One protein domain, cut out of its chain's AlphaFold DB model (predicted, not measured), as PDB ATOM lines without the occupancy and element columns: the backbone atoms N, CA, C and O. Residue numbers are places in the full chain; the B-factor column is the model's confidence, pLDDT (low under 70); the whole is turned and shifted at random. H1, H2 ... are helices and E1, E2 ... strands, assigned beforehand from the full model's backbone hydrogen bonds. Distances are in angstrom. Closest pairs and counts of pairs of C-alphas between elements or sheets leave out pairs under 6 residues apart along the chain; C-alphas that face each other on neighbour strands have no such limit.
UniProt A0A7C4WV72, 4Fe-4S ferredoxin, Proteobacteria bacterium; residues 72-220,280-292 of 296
ATOM      1  N   LEU A  72     156.121 149.907  87.916       85.19
ATOM      2  CA  LEU A  72     155.099 149.513  88.891       85.19
ATOM      3  C   LEU A  72     155.261 150.211  90.245       85.19
ATOM      4  O   LEU A  72     154.452 149.991  91.144       85.19
ATOM      5  N   SER A  73     156.308 151.020  90.416       90.44
ATOM      6  CA  SER A  73     156.546 151.774  91.645       90.44
ATOM      7  C   SER A  73     156.923 153.211  91.323       90.44
ATOM      8  O   SER A  73     157.728 153.462  90.437       90.44
ATOM      9  N   TYR A  74     156.364 154.142  92.081       94.19
ATOM     10  CA  TYR A  74     156.711 155.551  92.049       94.19
ATOM     11  C   TYR A  74     156.650 156.074  93.475       94.19
ATOM     12  O   TYR A  74     155.564 156.244  94.028       94.19
ATOM     13  N   VAL A  75     157.810 156.299  94.079       95.56
ATOM     14  CA  VAL A  75     157.922 156.860  95.423       95.56
ATOM     15  C   VAL A  75     158.798 158.100  95.411       95.56
ATOM     16  O   VAL A  75     159.799 158.165  94.697       95.56
ATOM     17  N   SER A  76     158.436 159.060  96.250       97.19
ATOM     18  CA  SER A  76     159.171 160.294  96.469       97.19
ATOM     19  C   SER A  76     159.880 160.253  97.819       97.19
ATOM     20  O   SER A  76     159.290 159.888  98.838       97.19
ATOM     21  N   THR A  77     161.160 160.620  97.829       96.94
ATOM     22  CA  THR A  77     161.924 160.851  99.060       96.94
ATOM     23  C   THR A  77     161.670 162.271  99.524       96.94
ATOM     24  O   THR A  77     161.981 163.220  98.808       96.94
ATOM     25  N   ILE A  78     161.136 162.410 100.730       97.00
ATOM     26  CA  ILE A  78     160.847 163.705 101.332       97.00
ATOM     27  C   ILE A  78     161.977 164.033 102.319       97.00
ATOM     28  O   ILE A  78     162.386 163.146 103.080       97.00
ATOM     29  N   PRO A  79     162.547 165.252 102.305       95.56
ATOM     30  CA  PRO A  79     163.647 165.592 103.203       95.56
ATOM     31  C   PRO A  79     163.195 165.592 104.665       95.56
ATOM     32  O   PRO A  79     162.042 165.882 104.968       95.56
ATOM     33  N   ILE A  80     164.110 165.295 105.591       92.62
ATOM     34  CA  ILE A  80     163.824 165.399 107.036       92.62
ATOM     35  C   ILE A  80     163.946 166.828 107.576       92.62
ATOM     36  O   ILE A  80     163.530 167.099 108.700       92.62
ATOM     37  N   ASN A  81     164.565 167.720 106.804       91.31
ATOM     38  CA  ASN A  81     164.834 169.096 107.193       91.31
ATOM     39  C   ASN A  81     163.573 169.950 107.052       91.31
ATOM     40  O   ASN A  81     162.819 169.795 106.094       91.31
ATOM     41  N   LYS A  82     163.384 170.859 108.010       83.00
ATOM     42  CA  LYS A  82     162.318 171.870 107.988       83.00
ATOM     43  C   LYS A  82     162.827 173.206 107.471       83.00
ATOM     44  O   LYS A  82     162.132 173.870 106.718       83.00
ATOM     45  N   ASP A  83     164.058 173.543 107.832       84.62
ATOM     46  CA  ASP A  83     164.730 174.739 107.352       84.62
ATOM     47  C   ASP A  83     165.437 174.398 106.035       84.62
ATOM     48  O   ASP A  83     166.432 173.665 106.009       84.62
ATOM     49  N   ILE A  84     164.854 174.866 104.933       90.75
ATOM     50  CA  ILE A  84     165.339 174.676 103.566       90.75
ATOM     51  C   ILE A  84     165.424 176.059 102.921       90.75
ATOM     52  O   ILE A  84     164.456 176.817 102.952       90.75
ATOM     53  N   GLU A  85     166.580 176.377 102.342       91.00
ATOM     54  CA  GLU A  85     166.802 177.646 101.645       91.00
ATOM     55  C   GLU A  85     165.862 177.751 100.435       91.00
ATOM     56  O   GLU A  85     165.785 176.817  99.631       91.00
ATOM     57  N   GLY A  86     165.136 178.864 100.312       88.56
ATOM     58  CA  GLY A  86     164.126 179.070  99.265       88.56
ATOM     59  C   GLY A  86     162.745 178.481  99.581       88.56
ATOM     60  O   GLY A  86     161.848 178.535  98.741       88.56
ATOM     61  N   ALA A  87     162.555 177.921 100.780       86.81
ATOM     62  CA  ALA A  87     161.277 177.400 101.267       86.81
ATOM     63  C   ALA A  87     160.982 177.862 102.705       86.81
ATOM     64  O   ALA A  87     160.425 177.113 103.514       86.81
ATOM     65  N   GLU A  88     161.389 179.083 103.057       84.12
ATOM     66  CA  GLU A  88     161.275 179.602 104.415       84.12
ATOM     67  C   GLU A  88     159.814 179.597 104.894       84.12
ATOM     68  O   GLU A  88     158.908 180.104 104.235       84.12
ATOM     69  N   GLY A  89     159.579 179.010 106.070       77.56
ATOM     70  CA  GLY A  89     158.239 178.884 106.649       77.56
ATOM     71  C   GLY A  89     157.407 177.716 106.109       77.56
ATOM     72  O   GLY A  89     156.310 177.487 106.615       77.56
ATOM     73  N   ILE A  90     157.918 176.942 105.145       82.12
ATOM     74  CA  ILE A  90     157.263 175.731 104.645       82.12
ATOM     75  C   ILE A  90     157.897 174.512 105.311       82.12
ATOM     76  O   ILE A  90     159.018 174.111 105.005       82.12
ATOM     77  N   ALA A  91     157.137 173.850 106.183       89.81
ATOM     78  CA  ALA A  91     157.512 172.549 106.724       89.81
ATOM     79  C   ALA A  91     157.240 171.449 105.679       89.81
ATOM     80  O   ALA A  91     156.307 170.658 105.817       89.81
ATOM     81  N   LEU A  92     158.045 171.429 104.606       91.62
ATOM     82  CA  LEU A  92     157.856 170.588 103.417       91.62
ATOM     83  C   LEU A  92     157.463 169.129 103.729       91.62
ATOM     84  O   LEU A  92     156.493 168.650 103.131       91.62
ATOM     85  N   PRO A  93     158.139 168.403 104.649       93.12
ATOM     86  CA  PRO A  93     157.741 167.036 104.954       93.12
ATOM     87  C   PRO A  93     156.360 166.902 105.585       93.12
ATOM     88  O   PRO A  93     155.624 165.981 105.229       93.12
ATOM     89  N   GLU A  94     155.988 167.787 106.509       95.06
ATOM     90  CA  GLU A  94     154.647 167.776 107.084       95.06
ATOM     91  C   GLU A  94     153.581 168.172 106.059       95.06
ATOM     92  O   GLU A  94     152.582 167.468 105.954       95.06
ATOM     93  N   GLU A  95     153.803 169.229 105.276       95.75
ATOM     94  CA  GLU A  95     152.821 169.742 104.309       95.75
ATOM     95  C   GLU A  95     152.455 168.700 103.242       95.75
ATOM     96  O   GLU A  95     151.275 168.413 103.023       95.75
ATOM     97  N   VAL A  96     153.451 168.052 102.625       97.06
ATOM     98  CA  VAL A  96     153.211 166.995 101.622       97.06
ATOM     99  C   VAL A  96     152.389 165.850 102.214       97.06
ATOM    100  O   VAL A  96     151.407 165.394 101.622       97.06
ATOM    101  N   LEU A  97     152.790 165.360 103.389       97.88
ATOM    102  CA  LEU A  97     152.153 164.201 104.004       97.88
ATOM    103  C   LEU A  97     150.754 164.532 104.529       97.88
ATOM    104  O   LEU A  97     149.859 163.693 104.427       97.88
ATOM    105  N   ASP A  98     150.541 165.745 105.031       98.25
ATOM    106  CA  ASP A  98     149.234 166.226 105.467       98.25
ATOM    107  C   ASP A  98     148.238 166.288 104.331       98.25
ATOM    108  O   ASP A  98     147.123 165.791 104.486       98.25
ATOM    109  N   ARG A  99     148.647 166.830 103.181       97.88
ATOM    110  CA  ARG A  99     147.797 166.891 101.989       97.88
ATOM    111  C   ARG A  99     147.369 165.497 101.543       97.88
ATOM    112  O   ARG A  99     146.183 165.266 101.320       97.88
ATOM    113  N   LEU A 100     148.299 164.542 101.486       98.19
ATOM    114  CA  LEU A 100     147.982 163.153 101.132       98.19
ATOM    115  C   LEU A 100     147.052 162.490 102.162       98.19
ATOM    116  O   LEU A 100     146.103 161.801 101.782       98.19
ATOM    117  N   ILE A 101     147.271 162.736 103.459       98.38
ATOM    118  CA  ILE A 101     146.385 162.256 104.531       98.38
ATOM    119  C   ILE A 101     144.985 162.867 104.397       98.38
ATOM    120  O   ILE A 101     143.992 162.154 104.565       98.38
ATOM    121  N   ASP A 102     144.891 164.157 104.080       97.94
ATOM    122  CA  ASP A 102     143.625 164.874 103.949       97.94
ATOM    123  C   ASP A 102     142.808 164.405 102.743       97.94
ATOM    124  O   ASP A 102     141.580 164.325 102.837       97.94
ATOM    125  N   ILE A 103     143.472 164.039 101.647       96.75
ATOM    126  CA  ILE A 103     142.831 163.472 100.453       96.75
ATOM    127  C   ILE A 103     142.407 162.020 100.697       96.75
ATOM    128  O   ILE A 103     141.364 161.584 100.215       96.75
ATOM    129  N   SER A 104     143.191 161.261 101.464       96.69
ATOM    130  CA  SER A 104     142.931 159.839 101.666       96.69
ATOM    131  C   SER A 104     141.672 159.555 102.491       96.69
ATOM    132  O   SER A 104     141.445 160.100 103.577       96.69
ATOM    133  N   LYS A 105     140.873 158.603 102.008       95.19
ATOM    134  CA  LYS A 105     139.665 158.143 102.703       95.19
ATOM    135  C   LYS A 105     139.968 157.174 103.845       95.19
ATOM    136  O   LYS A 105     139.408 157.278 104.937       95.19
ATOM    137  N   TYR A 106     140.912 156.263 103.626       97.12
ATOM    138  CA  TYR A 106     141.313 155.237 104.591       97.12
ATOM    139  C   TYR A 106     142.796 155.359 104.919       97.12
ATOM    140  O   TYR A 106     143.603 155.595 104.025       97.12
ATOM    141  N   ARG A 107     143.137 155.199 106.204       98.12
ATOM    142  CA  ARG A 107     144.512 155.177 106.709       98.12
ATOM    143  C   ARG A 107     144.681 154.016 107.680       98.12
ATOM    144  O   ARG A 107     143.909 153.892 108.630       98.12
ATOM    145  N   MET A 108     145.704 153.202 107.463       98.06
ATOM    146  CA  MET A 108     146.127 152.123 108.350       98.06
ATOM    147  C   MET A 108     147.549 152.413 108.822       98.06
ATOM    148  O   MET A 108     148.475 152.454 108.015       98.06
ATOM    149  N   ILE A 109     147.737 152.584 110.128       98.31
ATOM    150  CA  ILE A 109     149.061 152.733 110.738       98.31
ATOM    151  C   ILE A 109     149.497 151.371 111.261       98.31
ATOM    152  O   ILE A 109     148.805 150.764 112.084       98.31
ATOM    153  N   LEU A 110     150.652 150.879 110.812       94.50
ATOM    154  CA  LEU A 110     151.209 149.648 111.368       94.50
ATOM    155  C   LEU A 110     151.652 149.849 112.824       94.50
ATOM    156  O   LEU A 110     152.219 150.879 113.179       94.50
ATOM    157  N   LYS A 111     151.458 148.826 113.664       88.56
ATOM    158  CA  LYS A 111     151.870 148.848 115.081       88.56
ATOM    159  C   LYS A 111     153.385 148.930 115.243       88.56
ATOM    160  O   LYS A 111     153.870 149.417 116.257       88.56
ATOM    161  N   GLN A 112     154.122 148.392 114.274       89.62
ATOM    162  CA  GLN A 112     155.577 148.387 114.253       89.62
ATOM    163  C   GLN A 112     156.100 148.551 112.827       89.62
ATOM    164  O   GLN A 112     155.452 148.166 111.853       89.62
ATOM    165  N   CYS A 113     157.310 149.082 112.697       88.94
ATOM    166  CA  CYS A 113     158.029 149.090 111.432       88.94
ATOM    167  C   CYS A 113     158.594 147.697 111.133       88.94
ATOM    168  O   CYS A 113     159.503 147.238 111.824       88.94
ATOM    169  N   ALA A 114     158.117 147.064 110.057       82.62
ATOM    170  CA  ALA A 114     158.557 145.730 109.648       82.62
ATOM    171  C   ALA A 114     160.088 145.627 109.524       82.62
ATOM    172  O   ALA A 114     160.688 144.713 110.085       82.62
ATOM    173  N   CYS A 115     160.734 146.607 108.880       83.00
ATOM    174  CA  CYS A 115     162.190 146.628 108.703       83.00
ATOM    175  C   CYS A 115     162.924 146.654 110.050       83.00
ATOM    176  O   CYS A 115     163.802 145.833 110.306       83.00
ATOM    177  N   ARG A 116     162.535 147.577 110.939       85.81
ATOM    178  CA  ARG A 116     163.169 147.727 112.254       85.81
ATOM    179  C   ARG A 116     162.943 146.512 113.141       85.81
ATOM    180  O   ARG A 116     163.842 146.147 113.890       85.81
ATOM    181  N   THR A 117     161.779 145.876 113.054       81.69
ATOM    182  CA  THR A 117     161.492 144.653 113.807       81.69
ATOM    183  C   THR A 117     162.313 143.475 113.290       81.69
ATOM    184  O   THR A 117     162.975 142.818 114.088       81.69
ATOM    185  N   VAL A 118     162.337 143.241 111.973       76.19
ATOM    186  CA  VAL A 118     163.077 142.123 111.356       76.19
ATOM    187  C   VAL A 118     164.580 142.227 111.610       76.19
ATOM    188  O   VAL A 118     165.222 141.229 111.925       76.19
ATOM    189  N   TYR A 119     165.145 143.431 111.507       74.75
ATOM    190  CA  TYR A 119     166.577 143.650 111.718       74.75
ATOM    191  C   TYR A 119     166.968 143.917 113.173       74.75
ATOM    192  O   TYR A 119     168.146 144.145 113.433       74.75
ATOM    193  N   GLY A 120     166.017 143.897 114.113       77.56
ATOM    194  CA  GLY A 120     166.300 144.139 115.529       77.56
ATOM    195  C   GLY A 120     166.898 145.523 115.788       77.56
ATOM    196  O   GLY A 120     167.915 145.636 116.453       77.56
ATOM    197  N   CYS A 121     166.298 146.576 115.231       83.88
ATOM    198  CA  CYS A 121     166.795 147.942 115.372       83.88
ATOM    199  C   CYS A 121     166.852 148.394 116.840       83.88
ATOM    200  O   CYS A 121     165.847 148.323 117.557       83.88
ATOM    201  N   GLU A 122     168.008 148.932 117.228       90.56
ATOM    202  CA  GLU A 122     168.276 149.507 118.554       90.56
ATOM    203  C   GLU A 122     168.373 151.041 118.526       90.56
ATOM    204  O   GLU A 122     168.232 151.681 119.561       90.56
ATOM    205  N   HIS A 123     168.542 151.646 117.345       92.38
ATOM    206  CA  HIS A 123     168.768 153.091 117.199       92.38
ATOM    207  C   HIS A 123     167.481 153.910 117.013       92.38
ATOM    208  O   HIS A 123     167.471 155.106 117.270       92.38
ATOM    209  N   TYR A 124     166.395 153.283 116.540       94.94
ATOM    210  CA  TYR A 124     165.150 153.969 116.174       94.94
ATOM    211  C   TYR A 124     163.907 153.255 116.723       94.94
ATOM    212  O   TYR A 124     163.869 152.021 116.749       94.94
ATOM    213  N   PRO A 125     162.827 153.997 117.042       94.81
ATOM    214  CA  PRO A 125     161.638 153.463 117.714       94.81
ATOM    215  C   PRO A 125     160.876 152.432 116.867       94.81
ATOM    216  O   PRO A 125     160.294 152.760 115.836       94.81
ATOM    217  N   ARG A 126     160.854 151.160 117.278       91.56
ATOM    218  CA  ARG A 126     160.196 150.085 116.506       91.56
ATOM    219  C   ARG A 126     158.686 150.274 116.348       91.56
ATOM    220  O   ARG A 126     158.137 149.798 115.359       91.56
ATOM    221  N   ASP A 127     158.043 150.989 117.265       91.62
ATOM    222  CA  ASP A 127     156.605 151.283 117.318       91.62
ATOM    223  C   ASP A 127     156.148 152.394 116.352       91.62
ATOM    224  O   ASP A 127     154.961 152.704 116.270       91.62
ATOM    225  N   VAL A 128     157.058 152.988 115.574       96.56
ATOM    226  CA  VAL A 128     156.695 153.923 114.498       96.56
ATOM    227  C   VAL A 128     156.513 153.146 113.183       96.56
ATOM    228  O   VAL A 128     157.439 152.985 112.394       96.56
ATOM    229  N   GLY A 129     155.332 152.579 112.939       95.19
ATOM    230  CA  GLY A 129     155.044 151.860 111.686       95.19
ATOM    231  C   GLY A 129     154.841 152.769 110.466       95.19
ATOM    232  O   GLY A 129     154.691 153.979 110.612       95.19
ATOM    233  N   CYS A 130     154.830 152.187 109.259       97.38
ATOM    234  CA  CYS A 130     154.412 152.906 108.047       97.38
ATOM    235  C   CYS A 130     152.901 153.217 108.104       97.38
ATOM    236  O   CYS A 130     152.145 152.517 108.788       97.38
ATOM    237  N   ILE A 131     152.478 154.246 107.370       98.31
ATOM    238  CA  ILE A 131     151.069 154.558 107.113       98.31
ATOM    239  C   ILE A 131     150.737 154.070 105.706       98.31
ATOM    240  O   ILE A 131     151.406 154.443 104.748       98.31
ATOM    241  N   PHE A 132     149.692 153.264 105.580       98.12
ATOM    242  CA  PHE A 132     149.116 152.891 104.295       98.12
ATOM    243  C   PHE A 132     147.801 153.629 104.097       98.12
ATOM    244  O   PHE A 132     146.976 153.673 105.012       98.12
ATOM    245  N   MET A 133     147.607 154.212 102.920       98.12
ATOM    246  CA  MET A 133     146.470 155.070 102.600       98.12
ATOM    247  C   MET A 133     145.758 154.586 101.330       98.12
ATOM    248  O   MET A 133     146.389 153.997 100.458       98.12
ATOM    249  N   GLY A 134     144.448 154.820 101.235       96.44
ATOM    250  CA  GLY A 134     143.610 154.378 100.106       96.44
ATOM    251  C   GLY A 134     142.807 153.102 100.387       96.44
ATOM    252  O   GLY A 134     142.969 152.463 101.431       96.44
ATOM    253  N   GLU A 135     141.901 152.731  99.476       95.38
ATOM    254  CA  GLU A 135     140.932 151.635  99.668       95.38
ATOM    255  C   GLU A 135     141.603 150.298 100.037       95.38
ATOM    256  O   GLU A 135     141.114 149.563 100.902       95.38
ATOM    257  N   SER A 136     142.766 149.990  99.451       94.62
ATOM    258  CA  SER A 136     143.486 148.744  99.743       94.62
ATOM    259  C   SER A 136     144.077 148.695 101.153       94.62
ATOM    260  O   SER A 136     144.285 147.599 101.677       94.62
ATOM    261  N   ALA A 137     144.255 149.835 101.831       94.94
ATOM    262  CA  ALA A 137     144.727 149.864 103.216       94.94
ATOM    263  C   ALA A 137     143.748 149.177 104.188       94.94
ATOM    264  O   ALA A 137     144.174 148.612 105.196       94.94
ATOM    265  N   ARG A 138     142.443 149.141 103.874       93.94
ATOM    266  CA  ARG A 138     141.409 148.464 104.687       93.94
ATOM    267  C   ARG A 138     141.572 146.948 104.735       93.94
ATOM    268  O   ARG A 138     141.094 146.300 105.661       93.94
ATOM    269  N   LYS A 139     142.214 146.381 103.711       91.44
ATOM    270  CA  LYS A 139     142.452 144.940 103.588       91.44
ATOM    271  C   LYS A 139     143.614 144.481 104.477       91.44
ATOM    272  O   LYS A 139     143.798 143.279 104.648       91.44
ATOM    273  N   ILE A 140     144.388 145.412 105.047       87.25
ATOM    274  CA  ILE A 140     145.477 145.100 105.974       87.25
ATOM    275  C   ILE A 140     144.878 144.581 107.293       87.25
ATOM    276  O   ILE A 140     144.098 145.289 107.936       87.25
ATOM    277  N   PRO A 141     145.244 143.369 107.747       83.31
ATOM    278  CA  PRO A 141     144.710 142.819 108.989       83.31
ATOM    279  C   PRO A 141     145.033 143.673 110.228       83.31
ATOM    280  O   PRO A 141     146.175 144.098 110.429       83.31
ATOM    281  N   ARG A 142     144.052 143.835 111.131       86.00
ATOM    282  CA  ARG A 142     144.186 144.579 112.410       86.00
ATOM    283  C   ARG A 142     145.235 143.994 113.372       86.00
ATOM    284  O   ARG A 142     145.609 144.614 114.370       86.00
ATOM    285  N   GLU A 143     145.731 142.788 113.108       84.94
ATOM    286  CA  GLU A 143     146.887 142.247 113.826       84.94
ATOM    287  C   GLU A 143     148.164 143.055 113.540       84.94
ATOM    288  O   GLU A 143     148.913 143.322 114.483       84.94
ATOM    289  N   TYR A 144     148.351 143.543 112.306       83.88
ATOM    290  CA  TYR A 144     149.536 144.302 111.880       83.88
ATOM    291  C   TYR A 144     149.444 145.799 112.174       83.88
ATOM    292  O   TYR A 144     150.469 146.450 112.387       83.88
ATOM    293  N   GLY A 145     148.235 146.354 112.200       90.88
ATOM    294  CA  GLY A 145     148.018 147.793 112.302       90.88
ATOM    295  C   GLY A 145     146.698 148.166 112.954       90.88
ATOM    296  O   GLY A 145     145.957 147.318 113.448       90.88
ATOM    297  N   ARG A 146     146.422 149.464 112.961       96.12
ATOM    298  CA  ARG A 146     145.130 150.032 113.334       96.12
ATOM    299  C   ARG A 146     144.707 151.068 112.304       96.12
ATOM    300  O   ARG A 146     145.548 151.774 111.748       96.12
ATOM    301  N   GLU A 147     143.405 151.181 112.091       97.75
ATOM    302  CA  GLU A 147     142.857 152.341 111.394       97.75
ATOM    303  C   GLU A 147     143.177 153.609 112.195       97.75
ATOM    304  O   GLU A 147     143.294 153.562 113.427       97.75
ATOM    305  N   ALA A 148     143.364 154.718 111.486       98.06
ATOM    306  CA  ALA A 148     143.688 155.995 112.097       98.06
ATOM    307  C   ALA A 148     142.803 157.123 111.576       98.06
ATOM    308  O   ALA A 148     142.440 157.138 110.397       98.06
ATOM    309  N   THR A 149     142.495 158.087 112.445       98.50
ATOM    310  CA  THR A 149     141.909 159.369 112.033       98.50
ATOM    311  C   THR A 149     142.943 160.227 111.284       98.50
ATOM    312  O   THR A 149     144.103 159.841 111.122       98.50
ATOM    313  N   LYS A 150     142.517 161.371 110.721       98.56
ATOM    314  CA  LYS A 150     143.435 162.254 109.986       98.56
ATOM    315  C   LYS A 150     144.423 162.843 110.983       98.56
ATOM    316  O   LYS A 150     145.622 162.709 110.789       98.56
ATOM    317  N   ASP A 151     143.914 163.327 112.111       98.62
ATOM    318  CA  ASP A 151     144.718 163.881 113.201       98.62
ATOM    319  C   ASP A 151     145.676 162.852 113.807       98.62
ATOM    320  O   ASP A 151     146.834 163.167 114.075       98.62
ATOM    321  N   GLU A 152     145.248 161.596 113.964       98.62
ATOM    322  CA  GLU A 152     146.132 160.526 114.434       98.62
ATOM    323  C   GLU A 152     147.257 160.223 113.435       98.62
ATOM    324  O   GLU A 152     148.407 160.056 113.842       98.62
ATOM    325  N   ALA A 153     146.948 160.166 112.135       98.62
ATOM    326  CA  ALA A 153     147.949 159.964 111.089       98.62
ATOM    327  C   ALA A 153     148.928 161.143 111.017       98.62
ATOM    328  O   ALA A 153     150.141 160.935 110.980       98.62
ATOM    329  N   LYS A 154     148.412 162.373 111.092       98.69
ATOM    330  CA  LYS A 154     149.203 163.602 111.146       98.69
ATOM    331  C   LYS A 154     150.124 163.604 112.366       98.69
ATOM    332  O   LYS A 154     151.329 163.786 112.220       98.69
ATOM    333  N   THR A 155     149.604 163.291 113.548       98.62
ATOM    334  CA  THR A 155     150.396 163.161 114.784       98.62
ATOM    335  C   THR A 155     151.499 162.111 114.641       98.62
ATOM    336  O   THR A 155     152.642 162.340 115.044       98.62
ATOM    337  N   HIS A 156     151.194 160.973 114.011       98.56
ATOM    338  CA  HIS A 156     152.174 159.916 113.753       98.56
ATOM    339  C   HIS A 156     153.292 160.363 112.800       98.56
ATOM    340  O   HIS A 156     154.453 160.037 113.043       98.56
ATOM    341  N   VAL A 157     152.976 161.170 111.778       98.12
ATOM    342  CA  VAL A 157     153.976 161.816 110.905       98.12
ATOM    343  C   VAL A 157     154.933 162.692 111.721       98.12
ATOM    344  O   VAL A 157     156.145 162.534 111.594       98.12
ATOM    345  N   ARG A 158     154.422 163.548 112.621       97.06
ATOM    346  CA  ARG A 158     155.278 164.423 113.453       97.06
ATOM    347  C   ARG A 158     156.171 163.603 114.375       97.06
ATOM    348  O   ARG A 158     157.360 163.891 114.477       97.06
ATOM    349  N   LYS A 159     155.630 162.546 114.998       97.44
ATOM    350  CA  LYS A 159     156.418 161.604 115.812       97.44
ATOM    351  C   LYS A 159     157.552 160.980 114.993       97.44
ATOM    352  O   LYS A 159     158.659 160.831 115.500       97.44
ATOM    353  N   ALA A 160     157.286 160.605 113.744       97.25
ATOM    354  CA  ALA A 160     158.281 159.981 112.884       97.25
ATOM    355  C   ALA A 160     159.383 160.954 112.434       97.25
ATOM    356  O   ALA A 160     160.562 160.622 112.562       97.25
ATOM    357  N   ILE A 161     159.010 162.151 111.966       95.38
ATOM    358  CA  ILE A 161     159.955 163.204 111.559       95.38
ATOM    359  C   ILE A 161     160.799 163.649 112.759       95.38
ATOM    360  O   ILE A 161     162.022 163.702 112.659       95.38
ATOM    361  N   GLY A 162     160.176 163.873 113.922       94.75
ATOM    362  CA  GLY A 162     160.876 164.231 115.160       94.75
ATOM    363  C   GLY A 162     161.844 163.152 115.658       94.75
ATOM    364  O   GLY A 162     162.808 163.462 116.346       94.75
ATOM    365  N   ALA A 163     161.639 161.891 115.265       95.31
ATOM    366  CA  ALA A 163     162.580 160.801 115.511       95.31
ATOM    367  C   ALA A 163     163.699 160.706 114.453       95.31
ATOM    368  O   ALA A 163     164.430 159.718 114.442       95.31
ATOM    369  N   GLY A 164     163.814 161.670 113.532       94.38
ATOM    370  CA  GLY A 164     164.834 161.698 112.480       94.38
ATOM    371  C   GLY A 164     164.626 160.654 111.379       94.38
ATOM    372  O   GLY A 164     165.592 160.216 110.747       94.38
ATOM    373  N   LEU A 165     163.393 160.188 111.160       96.00
ATOM    374  CA  LEU A 165     163.083 159.213 110.112       96.00
ATOM    375  C   LEU A 165     162.754 159.921 108.796       96.00
ATOM    376  O   LEU A 165     161.956 160.849 108.775       96.00
ATOM    377  N   VAL A 166     163.326 159.430 107.696       96.62
ATOM    378  CA  VAL A 166     163.111 159.960 106.339       96.62
ATOM    379  C   VAL A 166     161.788 159.431 105.792       96.62
ATOM    380  O   VAL A 166     161.673 158.211 105.642       96.62
ATOM    381  N   PRO A 167     160.802 160.281 105.464       97.38
ATOM    382  CA  PRO A 167     159.600 159.821 104.793       97.38
ATOM    383  C   PRO A 167     159.890 159.442 103.337       97.38
ATOM    384  O   PRO A 167     160.514 160.192 102.586       97.38
ATOM    385  N   ILE A 168     159.414 158.268 102.938       97.19
ATOM    386  CA  ILE A 168     159.340 157.834 101.545       97.19
ATOM    387  C   ILE A 168     157.874 157.536 101.264       97.19
ATOM    388  O   ILE A 168     157.290 156.662 101.913       97.19
ATOM    389  N   VAL A 169     157.287 158.276 100.325       97.94
ATOM    390  CA  VAL A 169     155.846 158.259 100.073       97.94
ATOM    391  C   VAL A 169     155.527 158.038  98.600       97.94
ATOM    392  O   VAL A 169     156.147 158.646  97.737       97.94
ATOM    393  N   GLY A 170     154.576 157.159  98.299       97.12
ATOM    394  CA  GLY A 170     154.136 156.878  96.932       97.12
ATOM    395  C   GLY A 170     153.642 155.447  96.730       97.12
ATOM    396  O   GLY A 170     153.374 154.713  97.685       97.12
ATOM    397  N   GLU A 171     153.508 155.044  95.471       94.88
ATOM    398  CA  GLU A 171     153.159 153.678  95.102       94.88
ATOM    399  C   GLU A 171     154.389 152.776  95.165       94.88
ATOM    400  O   GLU A 171     155.338 152.950  94.401       94.88
ATOM    401  N   ALA A 172     154.366 151.757  96.018       91.56
ATOM    402  CA  ALA A 172     155.411 150.744  96.051       91.56
ATOM    403  C   ALA A 172     154.816 149.365  95.761       91.56
ATOM    404  O   ALA A 172     154.124 148.775  96.594       91.56
ATOM    405  N   ARG A 173     155.130 148.800  94.588       88.38
ATOM    406  CA  ARG A 173     154.668 147.458  94.194       88.38
ATOM    407  C   ARG A 173     155.042 146.391  95.224       88.38
ATOM    408  O   ARG A 173     154.256 145.478  95.474       88.38
ATOM    409  N   ALA A 174     156.216 146.536  95.834       82.81
ATOM    410  CA  ALA A 174     156.714 145.650  96.878       82.81
ATOM    411  C   ALA A 174     155.771 145.550  98.092       82.81
ATOM    412  O   ALA A 174     155.664 144.475  98.679       82.81
ATOM    413  N   ASP A 175     155.044 146.615  98.443       86.81
ATOM    414  CA  ASP A 175     154.175 146.600  99.624       86.81
ATOM    415  C   ASP A 175     152.914 145.772  99.416       86.81
ATOM    416  O   ASP A 175     152.490 145.064 100.328       86.81
ATOM    417  N   TYR A 176     152.359 145.759  98.202       85.31
ATOM    418  CA  TYR A 176     151.271 144.842  97.864       85.31
ATOM    419  C   TYR A 176     151.704 143.383  98.036       85.31
ATOM    420  O   TYR A 176     150.942 142.556  98.527       85.31
ATOM    421  N   GLU A 177     152.940 143.054  97.663       78.50
ATOM    422  CA  GLU A 177     153.466 141.692  97.784       78.50
ATOM    423  C   GLU A 177     153.783 141.321  99.239       78.50
ATOM    424  O   GLU A 177     153.459 140.209  99.675       78.50
ATOM    425  N   LEU A 178     154.357 142.258  99.999       74.62
ATOM    426  CA  LEU A 178     154.660 142.098 101.421       74.62
ATOM    427  C   LEU A 178     153.384 141.931 102.259       74.62
ATOM    428  O   LEU A 178     153.333 141.088 103.154       74.62
ATOM    429  N   LEU A 179     152.344 142.707 101.950       78.75
ATOM    430  CA  LEU A 179     151.060 142.690 102.653       78.75
ATOM    431  C   LEU A 179     150.069 141.665 102.081       78.75
ATOM    432  O   LEU A 179     148.977 141.509 102.625       78.75
ATOM    433  N   ARG A 180     150.441 140.952 101.007       78.69
ATOM    434  CA  ARG A 180     149.589 139.993 100.279       78.69
ATOM    435  C   ARG A 180     148.269 140.607  99.796       78.69
ATOM    436  O   ARG A 180     147.211 139.981  99.863       78.69
ATOM    437  N   LEU A 181     148.347 141.832  99.296       82.44
ATOM    438  CA  LEU A 181     147.228 142.578  98.739       82.44
ATOM    439  C   LEU A 181     147.183 142.439  97.208       82.44
ATOM    440  O   LEU A 181     148.231 142.334  96.562       82.44
ATOM    441  N   PRO A 182     145.982 142.449  96.602       84.12
ATOM    442  CA  PRO A 182     145.858 142.516  95.153       84.12
ATOM    443  C   PRO A 182     146.439 143.839  94.646       84.12
ATOM    444  O   PRO A 182     146.220 144.881  95.255       84.12
ATOM    445  N   TYR A 183     147.162 143.794  93.530       88.31
ATOM    446  CA  TYR A 183     147.680 145.006  92.904       88.31
ATOM    447  C   TYR A 183     146.559 145.746  92.182       88.31
ATOM    448  O   TYR A 183     146.131 145.319  91.112       88.31
ATOM    449  N   ASP A 184     146.070 146.825  92.781       91.25
ATOM    450  CA  ASP A 184     144.955 147.613  92.249       91.25
ATOM    451  C   ASP A 184     145.244 149.117  92.172       91.25
ATOM    452  O   ASP A 184     144.346 149.886  91.842       91.25
ATOM    453  N   ARG A 185     146.491 149.535  92.439       92.00
ATOM    454  CA  ARG A 185     146.917 150.946  92.489       92.00
ATOM    455  C   ARG A 185     146.096 151.801  93.468       92.00
ATOM    456  O   ARG A 185     145.994 153.009  93.289       92.00
ATOM    457  N   ARG A 186     145.516 151.187  94.509       95.62
ATOM    458  CA  ARG A 186     144.714 151.847  95.563       95.62
ATOM    459  C   ARG A 186     145.356 151.782  96.949       95.62
ATOM    460  O   ARG A 186     144.670 151.791  97.974       95.62
ATOM    461  N   LEU A 187     146.676 151.631  96.979       95.81
ATOM    462  CA  LEU A 187     147.507 151.618  98.176       95.81
ATOM    463  C   LEU A 187     148.651 152.612  97.991       95.81
ATOM    464  O   LEU A 187     149.573 152.379  97.209       95.81
ATOM    465  N   LEU A 188     148.581 153.704  98.737       97.94
ATOM    466  CA  LEU A 188     149.670 154.645  98.916       97.94
ATOM    467  C   LEU A 188     150.444 154.254 100.167       97.94
ATOM    468  O   LEU A 188     149.868 154.111 101.249       97.94
ATOM    469  N   THR A 189     151.753 154.123 100.029       97.00
ATOM    470  CA  THR A 189     152.649 153.872 101.149       97.00
ATOM    471  C   THR A 189     153.256 155.182 101.605       97.00
ATOM    472  O   THR A 189     153.752 155.942 100.786       97.00
ATOM    473  N   ASN A 190     153.287 155.416 102.914       98.00
ATOM    474  CA  ASN A 190     154.198 156.356 103.547       98.00
ATOM    475  C   ASN A 190     155.028 155.612 104.600       98.00
ATOM    476  O   ASN A 190     154.523 155.238 105.665       98.00
ATOM    477  N   CYS A 191     156.301 155.373 104.298       96.88
ATOM    478  CA  CYS A 191     157.232 154.724 105.208       96.88
ATOM    479  C   CYS A 191     158.227 155.711 105.809       96.88
ATOM    480  O   CYS A 191     158.706 156.621 105.146       96.88
ATOM    481  N   PHE A 192     158.589 155.472 107.070       97.19
ATOM    482  CA  PHE A 192     159.525 156.303 107.824       97.19
ATOM    483  C   PHE A 192     160.856 155.570 107.990       97.19
ATOM    484  O   PHE A 192     161.031 154.711 108.862       97.19
ATOM    485  N   CYS A 193     161.781 155.869 107.088       95.12
ATOM    486  CA  CYS A 193     163.010 155.130 106.864       95.12
ATOM    487  C   CYS A 193     164.144 155.613 107.782       95.12
ATOM    488  O   CYS A 193     164.514 156.787 107.798       95.12
ATOM    489  N   CYS A 194     164.741 154.671 108.511       93.94
ATOM    490  CA  CYS A 194     166.010 154.868 109.210       93.94
ATOM    491  C   CYS A 194     167.201 154.471 108.324       93.94
ATOM    492  O   CYS A 194     167.099 153.598 107.460       93.94
ATOM    493  N   GLU A 195     168.359 155.052 108.597       91.12
ATOM    494  CA  GLU A 195     169.646 154.773 107.960       91.12
ATOM    495  C   GLU A 195     170.209 153.392 108.313       91.12
ATOM    496  O   GLU A 195     170.954 152.806 107.528       91.12
ATOM    497  N   CYS A 196     169.854 152.841 109.479       87.38
ATOM    498  CA  CYS A 196     170.543 151.665 110.008       87.38
ATOM    499  C   CYS A 196     170.022 150.334 109.443       87.38
ATOM    500  O   CYS A 196     170.789 149.381 109.319       87.38
ATOM    501  N   CYS A 197     168.731 150.230 109.107       81.62
ATOM    502  CA  CYS A 197     168.124 148.942 108.744       81.62
ATOM    503  C   CYS A 197     166.947 149.011 107.761       81.62
ATOM    504  O   CYS A 197     166.321 147.985 107.498       81.62
ATOM    505  N   CYS A 198     166.627 150.181 107.201       86.06
ATOM    506  CA  CYS A 198     165.555 150.260 106.213       86.06
ATOM    507  C   CYS A 198     165.908 149.495 104.927       86.06
ATOM    508  O   CYS A 198     167.063 149.481 104.503       86.06
ATOM    509  N   LEU A 199     164.901 148.902 104.280       80.44
ATOM    510  CA  LEU A 199     165.062 148.212 102.997       80.44
ATOM    511  C   LEU A 199     165.515 149.159 101.876       80.44
ATOM    512  O   LEU A 199     166.193 148.707 100.960       80.44
ATOM    513  N   SER A 200     165.245 150.467 101.976       83.31
ATOM    514  CA  SER A 200     165.710 151.473 101.004       83.31
ATOM    515  C   SER A 200     167.238 151.537 100.878       83.31
ATOM    516  O   SER A 200     167.770 151.937  99.848       83.31
ATOM    517  N   ARG A 201     167.980 151.037 101.872       85.12
ATOM    518  CA  ARG A 201     169.431 150.809 101.786       85.12
ATOM    519  C   ARG A 201     169.843 149.938 100.606       85.12
ATOM    520  O   ARG A 201     170.974 150.045 100.139       85.12
ATOM    521  N   ALA A 202     168.953 149.064 100.145       79.00
ATOM    522  CA  ALA A 202     169.204 148.171  99.031       79.00
ATOM    523  C   ALA A 202     169.327 148.909  97.688       79.00
ATOM    524  O   ALA A 202     170.050 148.423  96.820       79.00
ATOM    525  N   PHE A 203     168.739 150.105  97.550       82.69
ATOM    526  CA  PHE A 203     168.837 150.909  96.328       82.69
ATOM    527  C   PHE A 203     170.284 151.246  95.946       82.69
ATOM    528  O   PHE A 203     170.591 151.299  94.763       82.69
ATOM    529  N   ARG A 204     171.219 151.334  96.906       84.81
ATOM    530  CA  ARG A 204     172.651 151.568  96.612       84.81
ATOM    531  C   ARG A 204     173.346 150.453  95.824       84.81
ATOM    532  O   ARG A 204     174.517 150.578  95.493       84.81
ATOM    533  N   ARG A 205     172.686 149.305  95.652       80.94
ATOM    534  CA  ARG A 205     173.194 148.171  94.865       80.94
ATOM    535  C   ARG A 205     172.563 148.077  93.481       80.94
ATOM    536  O   ARG A 205     172.998 147.241  92.696       80.94
ATOM    537  N   GLY A 206     171.523 148.864  93.216       79.25
ATOM    538  CA  GLY A 206     170.868 148.897  91.918       79.25
ATOM    539  C   GLY A 206     171.533 149.889  90.977       79.25
ATOM    540  O   GLY A 206     172.080 150.875  91.455       79.25
ATOM    541  N   PRO A 207     171.467 149.673  89.654       85.62
ATOM    542  CA  PRO A 207     171.898 150.682  88.694       85.62
ATOM    543  C   PRO A 207     171.138 151.997  88.906       85.62
ATOM    544  O   PRO A 207     169.913 151.979  89.026       85.62
ATOM    545  N   VAL A 208     171.847 153.129  88.915       89.25
ATOM    546  CA  VAL A 208     171.278 154.462  89.201       89.25
ATOM    547  C   VAL A 208     170.047 154.751  88.347       89.25
ATOM    548  O   VAL A 208     168.990 155.021  88.900       89.25
ATOM    549  N   ALA A 209     170.133 154.531  87.032       88.06
ATOM    550  CA  ALA A 209     169.027 154.752  86.093       88.06
ATOM    551  C   ALA A 209     167.742 153.977  86.440       88.06
ATOM    552  O   ALA A 209     166.635 154.397  86.120       88.06
ATOM    553  N   ILE A 210     167.873 152.825  87.099       84.31
ATOM    554  CA  ILE A 210     166.730 152.043  87.563       84.31
ATOM    555  C   ILE A 210     166.151 152.637  88.844       84.31
ATOM    556  O   ILE A 210     164.932 152.719  88.985       84.31
ATOM    557  N   VAL A 211     167.021 153.006  89.782       87.94
ATOM    558  CA  VAL A 211     166.611 153.631  91.040       87.94
ATOM    559  C   VAL A 211     165.933 154.973  90.760       87.94
ATOM    560  O   VAL A 211     164.922 155.261  91.389       87.94
ATOM    561  N   ASP A 212     166.418 155.730  89.778       91.19
ATOM    562  CA  ASP A 212     165.834 156.996  89.323       91.19
ATOM    563  C   ASP A 212     164.407 156.850  88.812       91.19
ATOM    564  O   ASP A 212     163.626 157.771  88.992       91.19
ATOM    565  N   GLY A 213     164.047 155.700  88.234       89.56
ATOM    566  CA  GLY A 213     162.674 155.423  87.809       89.56
ATOM    567  C   GLY A 213     161.731 155.012  88.944       89.56
ATOM    568  O   GLY A 213     160.542 154.846  88.702       89.56
ATOM    569  N   ILE A 214     162.240 154.810  90.166       90.06
ATOM    570  CA  ILE A 214     161.461 154.327  91.318       90.06
ATOM    571  C   ILE A 214     161.430 155.366  92.436       90.06
ATOM    572  O   ILE A 214     160.356 155.693  92.934       90.06
ATOM    573  N   LEU A 215     162.606 155.833  92.864       92.31
ATOM    574  CA  LEU A 215     162.817 156.661  94.046       92.31
ATOM    575  C   LEU A 215     163.260 158.067  93.642       92.31
ATOM    576  O   LEU A 215     164.441 158.327  93.401       92.31
ATOM    577  N   HIS A 216     162.299 158.980  93.625       95.19
ATOM    578  CA  HIS A 216     162.453 160.326  93.096       95.19
ATOM    579  C   HIS A 216     162.679 161.317  94.249       95.19
ATOM    580  O   HIS A 216     161.930 161.297  95.226       95.19
ATOM    581  N   PRO A 217     163.716 162.165  94.222       95.69
ATOM    582  CA  PRO A 217     163.773 163.310  95.123       95.69
ATOM    583  C   PRO A 217     162.681 164.329  94.761       95.69
ATOM    584  O   PRO A 217     162.169 164.333  93.640       95.69
ATOM    585  N   VAL A 218     162.341 165.216  95.697       96.75
ATOM    586  CA  VAL A 218     161.450 166.353  95.417       96.75
ATOM    587  C   VAL A 218     162.043 167.210  94.292       96.75
ATOM    588  O   VAL A 218     163.214 167.589  94.345       96.75
ATOM    589  N   LYS A 219     161.243 167.522  93.268       95.56
ATOM    590  CA  LYS A 219     161.681 168.348  92.135       95.56
ATOM    591  C   LYS A 219     162.107 169.741  92.594       95.56
ATOM    592  O   LYS A 219     161.376 170.404  93.322       95.56
ATOM    593  N   GLY A 220     163.275 170.175  92.126       94.81
ATOM    594  CA  GLY A 220     163.881 171.459  92.492       94.81
ATOM    595  C   GLY A 220     164.607 171.454  93.838       94.81
ATOM    596  O   GLY A 220     165.240 172.449  94.171       94.81
ATOM    597  N   HIS A 280     156.343 175.299  93.847       94.44
ATOM    598  CA  HIS A 280     155.201 174.381  93.752       94.44
ATOM    599  C   HIS A 280     155.550 172.957  94.197       94.44
ATOM    600  O   HIS A 280     154.868 171.996  93.849       94.44
ATOM    601  N   ALA A 281     156.631 172.791  94.963       95.06
ATOM    602  CA  ALA A 281     157.151 171.474  95.315       95.06
ATOM    603  C   ALA A 281     156.139 170.582  96.052       95.06
ATOM    604  O   ALA A 281     156.126 169.369  95.843       95.06
ATOM    605  N   VAL A 282     155.289 171.166  96.903       95.62
ATOM    606  CA  VAL A 282     154.239 170.419  97.612       95.62
ATOM    607  C   VAL A 282     153.201 169.905  96.615       95.62
ATOM    608  O   VAL A 282     152.898 168.710  96.605       95.62
ATOM    609  N   GLU A 283     152.676 170.788  95.765       96.62
ATOM    610  CA  GLU A 283     151.679 170.456  94.747       96.62
ATOM    611  C   GLU A 283     152.210 169.428  93.750       96.62
ATOM    612  O   GLU A 283     151.511 168.463  93.450       96.62
ATOM    613  N   ASP A 284     153.442 169.600  93.273       97.00
ATOM    614  CA  ASP A 284     154.078 168.698  92.315       97.00
ATOM    615  C   ASP A 284     154.166 167.277  92.873       97.00
ATOM    616  O   ASP A 284     153.702 166.331  92.234       97.00
ATOM    617  N   VAL A 285     154.685 167.122  94.097       97.06
ATOM    618  CA  VAL A 285     154.803 165.805  94.737       97.06
ATOM    619  C   VAL A 285     153.430 165.157  94.912       97.06
ATOM    620  O   VAL A 285     153.262 163.973  94.610       97.06
ATOM    621  N   VAL A 286     152.437 165.916  95.383       97.56
ATOM    622  CA  VAL A 286     151.075 165.402  95.577       97.56
ATOM    623  C   VAL A 286     150.462 164.978  94.239       97.56
ATOM    624  O   VAL A 286     149.977 163.851  94.126       97.56
ATOM    625  N   ASN A 287     150.521 165.828  93.215       97.44
ATOM    626  CA  ASN A 287     149.936 165.562  91.900       97.44
ATOM    627  C   ASN A 287     150.587 164.361  91.212       97.44
ATOM    628  O   ASN A 287     149.892 163.517  90.644       97.44
ATOM    629  N   GLU A 288     151.910 164.240  91.292       96.88
ATOM    630  CA  GLU A 288     152.640 163.102  90.735       96.88
ATOM    631  C   GLU A 288     152.255 161.786  91.403       96.88
ATOM    632  O   GLU A 288     152.062 160.785  90.715       96.88
ATOM    633  N   ILE A 289     152.097 161.783  92.728       96.50
ATOM    634  CA  ILE A 289     151.660 160.598  93.471       96.50
ATOM    635  C   ILE A 289     150.221 160.227  93.100       96.50
ATOM    636  O   ILE A 289     149.939 159.058  92.827       96.50
ATOM    637  N   LEU A 290     149.314 161.205  93.041       96.19
ATOM    638  CA  LEU A 290     147.908 160.976  92.688       96.19
ATOM    639  C   LEU A 290     147.723 160.549  91.226       96.19
ATOM    640  O   LEU A 290     146.771 159.845  90.905       96.19
ATOM    641  N   ALA A 291     148.664 160.888  90.342       96.06
ATOM    642  CA  ALA A 291     148.694 160.356  88.980       96.06
ATOM    643  C   ALA A 291     149.042 158.854  88.922       96.06
ATOM    644  O   ALA A 291     148.897 158.227  87.869       96.06
ATOM    645  N   LYS A 292     149.535 158.267  90.023       94.50
ATOM    646  CA  LYS A 292     149.942 156.853  90.116       94.50
ATOM    647  C   LYS A 292     149.039 156.032  91.034       94.50
ATOM    648  O   LYS A 292     148.870 154.841  90.778       94.50
TER     649      LYS A 292
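Overview. This is residues 72 to 220 and 280 to 292 of the 296 residues of the protein "4Fe-4S ferredoxin" of Proteobacteria bacterium (UniProt A0A7C4WV72). One twisted sheet of seven strands has three helices, H4, H1 and H8, side by side over one face; the short H3 lies over E2 on the opposite face. On the way from E6 through H6 and H7 to E7, residues 204 to 210 stick out. The printed part has 162 residues, with eight named helices and seven named strands in the order E1 H1 E2 H2 E3 H3 E4 H4 E5 H5 E6 H6 H7 E7 H8. The mixed sheet runs E4 E2 E3 E6 E5 E1 E7. The class is mixed, helices and strands; the whole is compact, with a radius of gyration of the C-alphas of 14.8 A and spans of 43 by 36 by 32 A.

Arrangement. The strands are E1, residues 74 to 77, E2, 107 to 110, E3, 131 to 133, E4, 145 to 147, E5, 166 to 171, E6, 188 to 193, and E7, 215 to 217. The helices are H1, residues 92 to 103, H2, 114 to 118, H3, 135 to 139, H4, 150 to 162, H5, 173 to 178, H6, 199 to 205, H7, 208 to 212, and H8, 281 to 290. E1 is parallel to E7 (N 77 to O 216, 2.8 A) and antiparallel to E5 (N 74 to O 171, 2.8 A). H1 touches H4 at a shallow tilt of 20 degrees, opposite ways, the closest C-alphas being Ile 101 and Lys 150, 6.2 A. H1 touches H8 the same way at 38 degrees, only just steep, the closest C-alphas being Val 96 and Val 282, 5.4 A. H1, H4 and H8 on one face make two layers, helices over a sheet. E2 is antiparallel to E3 (N 108 to O 132, 2.8 A) and E4 (N 109 to O 146, 2.8 A). H2 is not on the sheet. E6 is antiparallel to E3 (N 131 to O 190, 2.8 A) and E5 (N 168 to O 191, 2.8 A). E3, H3, E4 and E6, H6 H7, E7 are split strand-helix-strand units, their same-way strands not neighbours, with right-handed crossovers. H5 and H6 only graze the sheet; H7 is not on it. Every O i to N i+4 pair is within hydrogen-bond range in H1, H2, H4, H7 and H8, against 1 of 2 in H5, 0 of 1 in H3 and 0 of 3 in H6; O i to N i+3 gives 2 of 2 in H3 and 4 of 4 in H6.

Along the chain. E1 begins at C-alpha 74 (156.711, 155.551, 92.049). H4 spans 18.3 A, H1 16.9 A, E5 16.3 A. H8 ends at C-alpha 290 (147.908, 160.976, 92.688).

Size, cuts and confidence. The C-alphas farthest apart, Gly 86 and Glu 143, are 43.2 A apart. Residues 221 to 279 are not printed; C-alphas 220 and 280 are 9.2 A apart. E1 to H1 and H2 to E3 are long links. No printed residue is under 70.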